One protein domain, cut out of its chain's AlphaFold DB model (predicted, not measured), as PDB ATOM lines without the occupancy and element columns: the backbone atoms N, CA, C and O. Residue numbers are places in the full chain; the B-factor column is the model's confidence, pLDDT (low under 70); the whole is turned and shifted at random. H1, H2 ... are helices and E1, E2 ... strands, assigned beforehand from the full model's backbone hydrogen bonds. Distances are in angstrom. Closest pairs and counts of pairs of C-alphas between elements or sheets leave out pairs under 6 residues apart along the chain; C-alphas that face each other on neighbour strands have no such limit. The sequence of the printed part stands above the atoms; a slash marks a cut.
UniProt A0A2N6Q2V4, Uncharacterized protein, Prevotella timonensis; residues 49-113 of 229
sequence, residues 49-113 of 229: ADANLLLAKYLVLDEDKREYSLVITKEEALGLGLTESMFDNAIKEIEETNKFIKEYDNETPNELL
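What this domain is: This is residues 49 to 113 of the 229 residues of an uncharacterized protein of Prevotella timonensis (UniProt A0A2N6Q2V4). One long helix, H3, makes the length of a rod, and a small strand hairpin, E1 and E2, packs along it through E2. The short helices H1 and H2 sit by the first residues of H3, while residues 108 to 113 fold back after its last one. The printed part has 65 residues, mostly helix by its named elements, in the order H1, E1, E2, H2, H3, with an antiparallel sheet E1 - E2. It is only just loose, close to compact, with a radius of gyration of the C-alphas of 13.3 A and spans of 40 by 19 by 17 A.

How they stand to each other: H1, residues 49 to 55, only just touches H3, residues 84 to 107, with 3 pairs of C-alphas within 8 A. H3 touches H1 with its residues 86 to 90 alone; the closest C-alphas, of Ala 51 and Met 86, are 6.4 A apart, and the lines of the two helices stand about perpendicular at 77 degrees. E1, residues 59 to 62, and E2, residues 67 to 70, form an antiparallel hairpin at 148 degrees; N 60 and O 69 are within hydrogen-bond range at 2.9 A, as are N 69 and O 60 at 3.0 A. The closest C-alphas of E2 and H3, of Glu 67 and Asn 98, are 5.7 A apart; E1 and H3 are apart. H2, residues 74 to 79, touches H3 by residues 84 to 87 of H3 alone, in a helical hairpin at a steep tilt of 42 degrees, opposite ways; the closest C-alphas, of Lys 74 and Phe 87, are 6.8 A apart. In H1, H2 and H3 every O i to N i+4 pair is within hydrogen-bond range.

Where its parts are: H1 begins at C-alpha 49, (166.540, 122.292, 175.671). E1 measures 10.0 A and E2 10.4 A. H3 runs 35.2 A from C-alpha 84 at (172.786, 133.308, 168.625) to C-alpha 107 at (138.118, 135.571, 174.101).

The domain as a whole: The two C-alphas farthest apart, of Gly 79 and Glu 107, are 40.9 A apart. The printed part has no cut, and its four links are tight. Its mean pLDDT is 95.4, and no printed residue is under 70.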
ATOM      1  N   ALA A  49     166.999 122.633 174.325       95.62
ATOM      2  CA  ALA A  49     166.540 122.292 175.671       95.62
ATOM      3  C   ALA A  49     167.539 122.743 176.753       95.62
ATOM      4  O   ALA A  49     167.129 123.340 177.746       95.62
ATOM      5  N   ASP A  50     168.847 122.532 176.539       95.19
ATOM      6  CA  ASP A  50     169.900 123.013 177.451       95.19
ATOM      7  C   ASP A  50     169.882 124.547 177.554       95.19
ATOM      8  O   ASP A  50     169.947 125.111 178.649       95.19
ATOM      9  N   ALA A  51     169.760 125.222 176.405       96.94
ATOM     10  CA  ALA A  51     169.685 126.676 176.327       96.94
ATOM     11  C   ALA A  51     168.437 127.215 177.044       96.94
ATOM     12  O   ALA A  51     168.549 128.104 177.888       96.94
ATOM     13  N   ASN A  52     167.264 126.632 176.786       97.50
ATOM     14  CA  ASN A  52     166.006 127.018 177.418       97.50
ATOM     15  C   ASN A  52     166.033 126.754 178.938       97.50
ATOM     16  O   ASN A  52     165.596 127.608 179.706       97.50
ATOM     17  N   LEU A  53     166.628 125.649 179.410       95.19
ATOM     18  CA  LEU A  53     166.846 125.388 180.845       95.19
ATOM     19  C   LEU A  53     167.768 126.417 181.519       95.19
ATOM     20  O   LEU A  53     167.593 126.720 182.703       95.19
ATOM     21  N   LEU A  54     168.753 126.962 180.800       95.38
ATOM     22  CA  LEU A  54     169.579 128.055 181.314       95.38
ATOM     23  C   LEU A  54     168.810 129.384 181.317       95.38
ATOM     24  O   LEU A  54     168.791 130.068 182.343       95.38
ATOM     25  N   LEU A  55     168.141 129.721 180.212       96.94
ATOM     26  CA  LEU A  55     167.358 130.951 180.060       96.94
ATOM     27  C   LEU A  55     166.162 131.020 181.019       96.94
ATOM     28  O   LEU A  55     165.829 132.108 181.478       96.94
ATOM     29  N   ALA A  56     165.588 129.886 181.432       95.44
ATOM     30  CA  ALA A  56     164.521 129.819 182.435       95.44
ATOM     31  C   ALA A  56     164.875 130.509 183.767       95.44
ATOM     32  O   ALA A  56     163.997 131.043 184.438       95.44
ATOM     33  N   LYS A  57     166.165 130.572 184.133       93.69
ATOM     34  CA  LYS A  57     166.644 131.300 185.327       93.69
ATOM     35  C   LYS A  57     166.475 132.820 185.196       93.69
ATOM     36  O   LYS A  57     166.318 133.521 186.195       93.69
ATOM     37  N   TYR A  58     166.500 133.314 183.962       96.62
ATOM     38  CA  TYR A  58     166.343 134.718 183.589       96.62
ATOM     39  C   TYR A  58     164.926 135.036 183.100       96.62
ATOM     40  O   TYR A  58     164.593 136.207 182.947       96.62
ATOM     41  N   LEU A  59     164.072 134.026 182.914       97.62
ATOM     42  CA  LEU A  59     162.661 134.210 182.601       97.62
ATOM     43  C   LEU A  59     161.932 134.871 183.782       97.62
ATOM     44  O   LEU A  59     162.133 134.533 184.957       97.62
ATOM     45  N   VAL A  60     161.075 135.830 183.457       96.75
ATOM     46  CA  VAL A  60     160.136 136.491 184.366       96.75
ATOM     47  C   VAL A  60     158.749 136.514 183.743       96.75
ATOM     48  O   VAL A  60     158.612 136.548 182.522       96.75
ATOM     49  N   LEU A  61     157.738 136.515 184.606       96.88
ATOM     50  CA  LEU A  61     156.364 136.860 184.273       96.88
ATOM     51  C   LEU A  61     156.071 138.219 184.916       96.88
ATOM     52  O   LEU A  61     156.196 138.357 186.134       96.88
ATOM     53  N   ASP A  62     155.703 139.205 184.107       95.62
ATOM     54  CA  ASP A  62     155.058 140.427 184.576       95.62
ATOM     55  C   ASP A  62     153.577 140.093 184.810       95.62
ATOM     56  O   ASP A  62     152.834 139.868 183.856       95.62
ATOM     57  N   GLU A  63     153.170 139.959 186.075       91.56
ATOM     58  CA  GLU A  63     151.814 139.510 186.430       91.56
ATOM     59  C   GLU A  63     150.739 140.570 186.120       91.56
ATOM     60  O   GLU A  63     149.609 140.195 185.809       91.56
ATOM     61  N   ASP A  64     151.098 141.862 186.108       91.81
ATOM     62  CA  ASP A  64     150.188 142.968 185.772       91.81
ATOM     63  C   ASP A  64     149.953 143.068 184.255       91.81
ATOM     64  O   ASP A  64     148.827 143.294 183.810       91.81
ATOM     65  N   LYS A  65     151.005 142.882 183.440       93.50
ATOM     66  CA  LYS A  65     150.891 142.850 181.967       93.50
ATOM     67  C   LYS A  65     150.502 141.485 181.408       93.50
ATOM     68  O   LYS A  65     150.092 141.415 180.252       93.50
ATOM     69  N   ARG A  66     150.645 140.420 182.203       94.25
ATOM     70  CA  ARG A  66     150.509 139.012 181.791       94.25
ATOM     71  C   ARG A  66     151.465 138.635 180.648       94.25
ATOM     72  O   ARG A  66     151.107 137.900 179.733       94.25
ATOM     73  N   GLU A  67     152.701 139.132 180.717       96.44
ATOM     74  CA  GLU A  67     153.732 138.949 179.684       96.44
ATOM     75  C   GLU A  67     154.992 138.275 180.240       96.44
ATOM     76  O   GLU A  67     155.515 138.652 181.292       96.44
ATOM     77  N   TYR A  68     155.520 137.306 179.496       98.12
ATOM     78  CA  TYR A  68     156.825 136.705 179.746       98.12
ATOM     79  C   TYR A  68     157.946 137.520 179.097       98.12
ATOM     80  O   TYR A  68     157.794 138.037 177.990       98.12
ATOM     81  N   SER A  69     159.099 137.612 179.755       97.75
ATOM     82  CA  SER A  69     160.315 138.201 179.175       97.75
ATOM     83  C   SER A  69     161.584 137.624 179.806       97.75
ATOM     84  O   SER A  69     161.535 136.981 180.857       97.75
ATOM     85  N   LEU A  70     162.730 137.837 179.155       97.94
ATOM     86  CA  LEU A  70     164.050 137.489 179.678       97.94
ATOM     87  C   LEU A  70     164.730 138.734 180.259       97.94
ATOM     88  O   LEU A  70     164.880 139.737 179.568       97.94
ATOM     89  N   VAL A  71     165.198 138.650 181.506       97.12
ATOM     90  CA  VAL A  71     166.083 139.657 182.124       97.12
ATOM     91  C   VAL A  71     167.553 139.241 182.000       97.12
ATOM     92  O   VAL A  71     168.234 138.998 182.995       97.12
ATOM     93  N   ILE A  72     168.002 139.110 180.751       97.69
ATOM     94  CA  ILE A  72     169.390 138.884 180.317       97.69
ATOM     95  C   ILE A  72     169.533 139.409 178.877       97.69
ATOM     96  O   ILE A  72     168.593 139.268 178.089       97.69
ATOM     97  N   THR A  73     170.664 140.021 178.516       98.00
ATOM     98  CA  THR A  73     170.905 140.457 177.126       98.00
ATOM     99  C   THR A  73     171.386 139.309 176.232       98.00
ATOM    100  O   THR A  73     171.797 138.248 176.709       98.00
ATOM    101  N   LYS A  74     171.370 139.519 174.907       98.12
ATOM    102  CA  LYS A  74     171.925 138.545 173.955       98.12
ATOM    103  C   LYS A  74     173.421 138.342 174.207       98.12
ATOM    104  O   LYS A  74     173.877 137.208 174.272       98.12
ATOM    105  N   GLU A  75     174.171 139.417 174.431       97.75
ATOM    106  CA  GLU A  75     175.616 139.396 174.698       97.75
ATOM    107  C   GLU A  75     175.951 138.617 175.976       97.75
ATOM    108  O   GLU A  75     176.867 137.795 175.974       97.75
ATOM    109  N   GLU A  76     175.183 138.822 177.050       97.81
ATOM    110  CA  GLU A  76     175.322 138.062 178.295       97.81
ATOM    111  C   GLU A  76     175.031 136.570 178.076       97.81
ATOM    112  O   GLU A  76     175.803 135.720 178.515       97.81
ATOM    113  N   ALA A  77     173.962 136.234 177.345       97.12
ATOM    114  CA  ALA A  77     173.610 134.848 177.039       97.12
ATOM    115  C   ALA A  77     174.666 134.142 176.164       97.12
ATOM    116  O   ALA A  77     175.012 132.989 176.429       97.12
ATOM    117  N   LEU A  78     175.233 134.833 175.169       96.31
ATOM    118  CA  LEU A  78     176.375 134.339 174.387       96.31
ATOM    119  C   LEU A  78     177.613 134.136 175.276       96.31
ATOM    120  O   LEU A  78     178.299 133.123 175.153       96.31
ATOM    121  N   GLY A  79     177.862 135.046 176.223       96.25
ATOM    122  CA  GLY A  79     178.917 134.914 177.235       96.25
ATOM    123  C   GLY A  79     178.743 133.705 178.167       96.25
ATOM    124  O   GLY A  79     179.732 133.176 178.672       96.25
ATOM    125  N   LEU A  80     177.510 133.217 178.344       95.00
ATOM    126  CA  LEU A  80     177.199 131.967 179.049       95.00
ATOM    127  C   LEU A  80     177.291 130.709 178.161       95.00
ATOM    128  O   LEU A  80     177.044 129.605 178.645       95.00
ATOM    129  N   GLY A  81     177.659 130.852 176.883       94.75
ATOM    130  CA  GLY A  81     177.866 129.745 175.948       94.75
ATOM    131  C   GLY A  81     176.657 129.370 175.086       94.75
ATOM    132  O   GLY A  81     176.687 128.312 174.459       94.75
ATOM    133  N   LEU A  82     175.602 130.193 175.030       96.56
ATOM    134  CA  LEU A  82     174.562 130.016 174.010       96.56
ATOM    135  C   LEU A  82     175.103 130.370 172.618       96.56
ATOM    136  O   LEU A  82     176.002 131.194 172.465       96.56
ATOM    137  N   THR A  83     174.492 129.793 171.584       97.44
ATOM    138  CA  THR A  83     174.601 130.324 170.217       97.44
ATOM    139  C   THR A  83     173.551 131.408 169.982       97.44
ATOM    140  O   THR A  83     172.502 131.407 170.630       97.44
ATOM    141  N   GLU A  84     173.780 132.295 169.009       97.56
ATOM    142  CA  GLU A  84     172.786 133.308 168.625       97.56
ATOM    143  C   GLU A  84     171.436 132.679 168.274       97.56
ATOM    144  O   GLU A  84     170.414 133.087 168.813       97.56
ATOM    145  N   SER A  85     171.441 131.611 167.468       98.06
ATOM    146  CA  SER A  85     170.213 130.908 167.089       98.06
ATOM    147  C   SER A  85     169.451 130.354 168.294       98.06
ATOM    148  O   SER A  85     168.225 130.376 168.269       98.06
ATOM    149  N   MET A  86     170.132 129.873 169.340       98.06
ATOM    150  CA  MET A  86     169.459 129.382 170.549       98.06
ATOM    151  C   MET A  86     168.744 130.506 171.301       98.06
ATOM    152  O   MET A  86     167.625 130.304 171.771       98.06
ATOM    153  N   PHE A  87     169.376 131.679 171.404       98.44
ATOM    154  CA  PHE A  87     168.779 132.852 172.040       98.44
ATOM    155  C   PHE A  87     167.618 133.411 171.207       98.44
ATOM    156  O   PHE A  87     166.523 133.604 171.728       98.44
ATOM    157  N   ASP A  88     167.823 133.589 169.902       98.50
ATOM    158  CA  ASP A  88     166.823 134.150 168.989       98.50
ATOM    159  C   ASP A  88     165.578 133.240 168.890       98.50
ATOM    160  O   ASP A  88     164.448 133.731 168.883       98.50
ATOM    161  N   ASN A  89     165.759 131.911 168.916       98.19
ATOM    162  CA  ASN A  89     164.658 130.945 169.018       98.19
ATOM    163  C   ASN A  89     163.862 131.103 170.325       98.19
ATOM    164  O   ASN A  89     162.635 131.045 170.299       98.19
ATOM    165  N   ALA A  90     164.542 131.301 171.460       98.25
ATOM    166  CA  ALA A  90     163.895 131.458 172.761       98.25
ATOM    167  C   ALA A  90     163.105 132.775 172.862       98.25
ATOM    168  O   ALA A  90     161.996 132.784 173.396       98.25
ATOM    169  N   ILE A  91     163.634 133.871 172.302       98.56
ATOM    170  CA  ILE A  91     162.906 135.145 172.177       98.56
ATOM    171  C   ILE A  91     161.647 134.956 171.329       98.56
ATOM    172  O   ILE A  91     160.557 135.315 171.771       98.56
ATOM    173  N   LYS A  92     161.771 134.320 170.159       98.44
ATOM    174  CA  LYS A  92     160.630 134.036 169.285       98.44
ATOM    175  C   LYS A  92     159.556 133.181 169.976       98.44
ATOM    176  O   LYS A  92     158.370 133.468 169.837       98.44
ATOM    177  N   GLU A  93     159.948 132.153 170.733       98.00
ATOM    178  CA  GLU A  93     159.009 131.308 171.488       98.00
ATOM    179  C   GLU A  93     158.220 132.128 172.530       98.00
ATOM    180  O   GLU A  93     157.001 131.983 172.651       98.00
ATOM    181  N   ILE A  94     158.894 133.047 173.231       98.50
ATOM    182  CA  ILE A  94     158.268 133.984 174.178       98.50
ATOM    183  C   ILE A  94     157.316 134.952 173.461       98.50
ATOM    184  O   ILE A  94     156.212 135.189 173.950       98.50
ATOM    185  N   GLU A  95     157.691 135.493 172.300       98.38
ATOM    186  CA  GLU A  95     156.830 136.375 171.496       98.38
ATOM    187  C   GLU A  95     155.554 135.662 171.023       98.38
ATOM    188  O   GLU A  95     154.450 136.190 171.189       98.38
ATOM    189  N   GLU A  96     155.683 134.444 170.489       98.12
ATOM    190  CA  GLU A  96     154.552 133.603 170.076       98.12
ATOM    191  C   GLU A  96     153.649 133.249 171.271       98.12
ATOM    192  O   GLU A  96     152.421 133.298 171.160       98.12
ATOM    193  N   THR A  97     154.236 132.986 172.443       98.00
ATOM    194  CA  THR A  97     153.494 132.712 173.683       98.00
ATOM    195  C   THR A  97     152.747 133.948 174.189       98.00
ATOM    196  O   THR A  97     151.556 133.871 174.487       98.00
ATOM    197  N   ASN A  98     153.399 135.112 174.245       98.19
ATOM    198  CA  ASN A  98     152.777 136.372 174.664       98.19
ATOM    199  C   ASN A  98     151.650 136.798 173.717       98.19
ATOM    200  O   ASN A  98     150.638 137.349 174.156       98.19
ATOM    201  N   LYS A  99     151.792 136.517 172.417       97.56
ATOM    202  CA  LYS A  99     150.714 136.688 171.443       97.56
ATOM    203  C   LYS A  99     149.527 135.771 171.763       97.56
ATOM    204  O   LYS A  99     148.407 136.272 171.847       97.56
ATOM    205  N   PHE A 100     149.766 134.478 172.003       96.56
ATOM    206  CA  PHE A 100     148.711 133.531 172.383       96.56
ATOM    207  C   PHE A 100     147.970 133.962 173.660       96.56
ATOM    208  O   PHE A 100     146.744 133.899 173.692       96.56
ATOM    209  N   ILE A 101     148.682 134.445 174.687       96.50
ATOM    210  CA  ILE A 101     148.066 134.942 175.932       96.50
ATOM    211  C   ILE A 101     147.085 136.082 175.631       96.50
ATOM    212  O   ILE A 101     145.934 136.027 176.055       96.50
ATOM    213  N   LYS A 102     147.509 137.077 174.841       95.19
ATOM    214  CA  LYS A 102     146.664 138.218 174.451       95.19
ATOM    215  C   LYS A 102     145.449 137.795 173.632       95.19
ATOM    216  O   LYS A 102     144.362 138.320 173.846       95.19
ATOM    217  N   GLU A 103     145.619 136.867 172.694       95.00
ATOM    218  CA  GLU A 103     144.511 136.327 171.896       95.00
ATOM    219  C   GLU A 103     143.504 135.579 172.789       95.00
ATOM    220  O   GLU A 103     142.308 135.850 172.713       95.00
ATOM    221  N   TYR A 104     143.980 134.740 173.714       93.44
ATOM    222  CA  TYR A 104     143.134 133.978 174.637       93.44
ATOM    223  C   TYR A 104     142.397 134.859 175.659       93.44
ATOM    224  O   TYR A 104     141.209 134.657 175.907       93.44
ATOM    225  N   ASP A 105     143.068 135.852 176.251       91.31
ATOM    226  CA  ASP A 105     142.450 136.755 177.232       91.31
ATOM    227  C   ASP A 105     141.418 137.706 176.596       91.31
ATOM    228  O   ASP A 105     140.533 138.191 177.298       91.31
ATOM    229  N   ASN A 106     141.474 137.942 175.278       91.06
ATOM    230  CA  ASN A 106     140.417 138.659 174.554       91.06
ATOM    231  C   ASN A 106     139.137 137.816 174.383       91.06
ATOM    232  O   ASN A 106     138.043 138.378 174.354       91.06
ATOM    233  N   GLU A 107     139.258 136.490 174.255       90.19
ATOM    234  CA  GLU A 107     138.118 135.571 174.101       90.19
ATOM    235  C   GLU A 107     137.532 135.134 175.455       90.19
ATOM    236  O   GLU A 107     136.314 135.115 175.640       90.19
ATOM    237  N   THR A 108     138.400 134.808 176.415       85.75
ATOM    238  CA  THR A 108     138.050 134.302 177.753       85.75
ATOM    239  C   THR A 108     138.910 134.981 178.831       85.75
ATOM    240  O   THR A 108     139.897 134.398 179.297       85.75
ATOM    241  N   PRO A 109     138.560 136.218 179.242       81.75
ATOM    242  CA  PRO A 109     139.399 137.036 180.115       81.75
ATOM    243  C   PRO A 109     139.747 136.363 181.446       81.75
ATOM    244  O   PRO A 109     138.864 136.040 182.240       81.75
ATOM    245  N   ASN A 110     141.047 136.246 181.732       73.94
ATOM    246  CA  ASN A 110     141.604 135.722 182.985       73.94
ATOM    247  C   ASN A 110     141.323 134.231 183.276       73.94
ATOM    248  O   ASN A 110     141.593 133.779 184.391       73.94
ATOM    249  N   GLU A 111     140.834 133.438 182.314       87.25
ATOM    250  CA  GLU A 111     140.732 131.977 182.497       87.25
ATOM    251  C   GLU A 111     142.075 131.250 182.285       87.25
ATOM    252  O   GLU A 111     142.268 130.146 182.805       87.25
ATOM    253  N   LEU A 112     143.024 131.867 181.567       92.50
ATOM    254  CA  LEU A 112     144.351 131.299 181.313       92.50
ATOM    255  C   LEU A 112     145.278 131.464 182.522       92.50
ATOM    256  O   LEU A 112     145.677 132.579 182.883       92.50
ATOM    257  N   LEU A 113     145.675 130.331 183.102       93.06
ATOM    258  CA  LEU A 113     146.685 130.269 184.154       93.06
ATOM    259  C   LEU A 113     148.085 130.489 183.566       93.06
ATOM    260  O   LEU A 113     148.473 129.801 182.622       93.06
TER     261      LEU A 113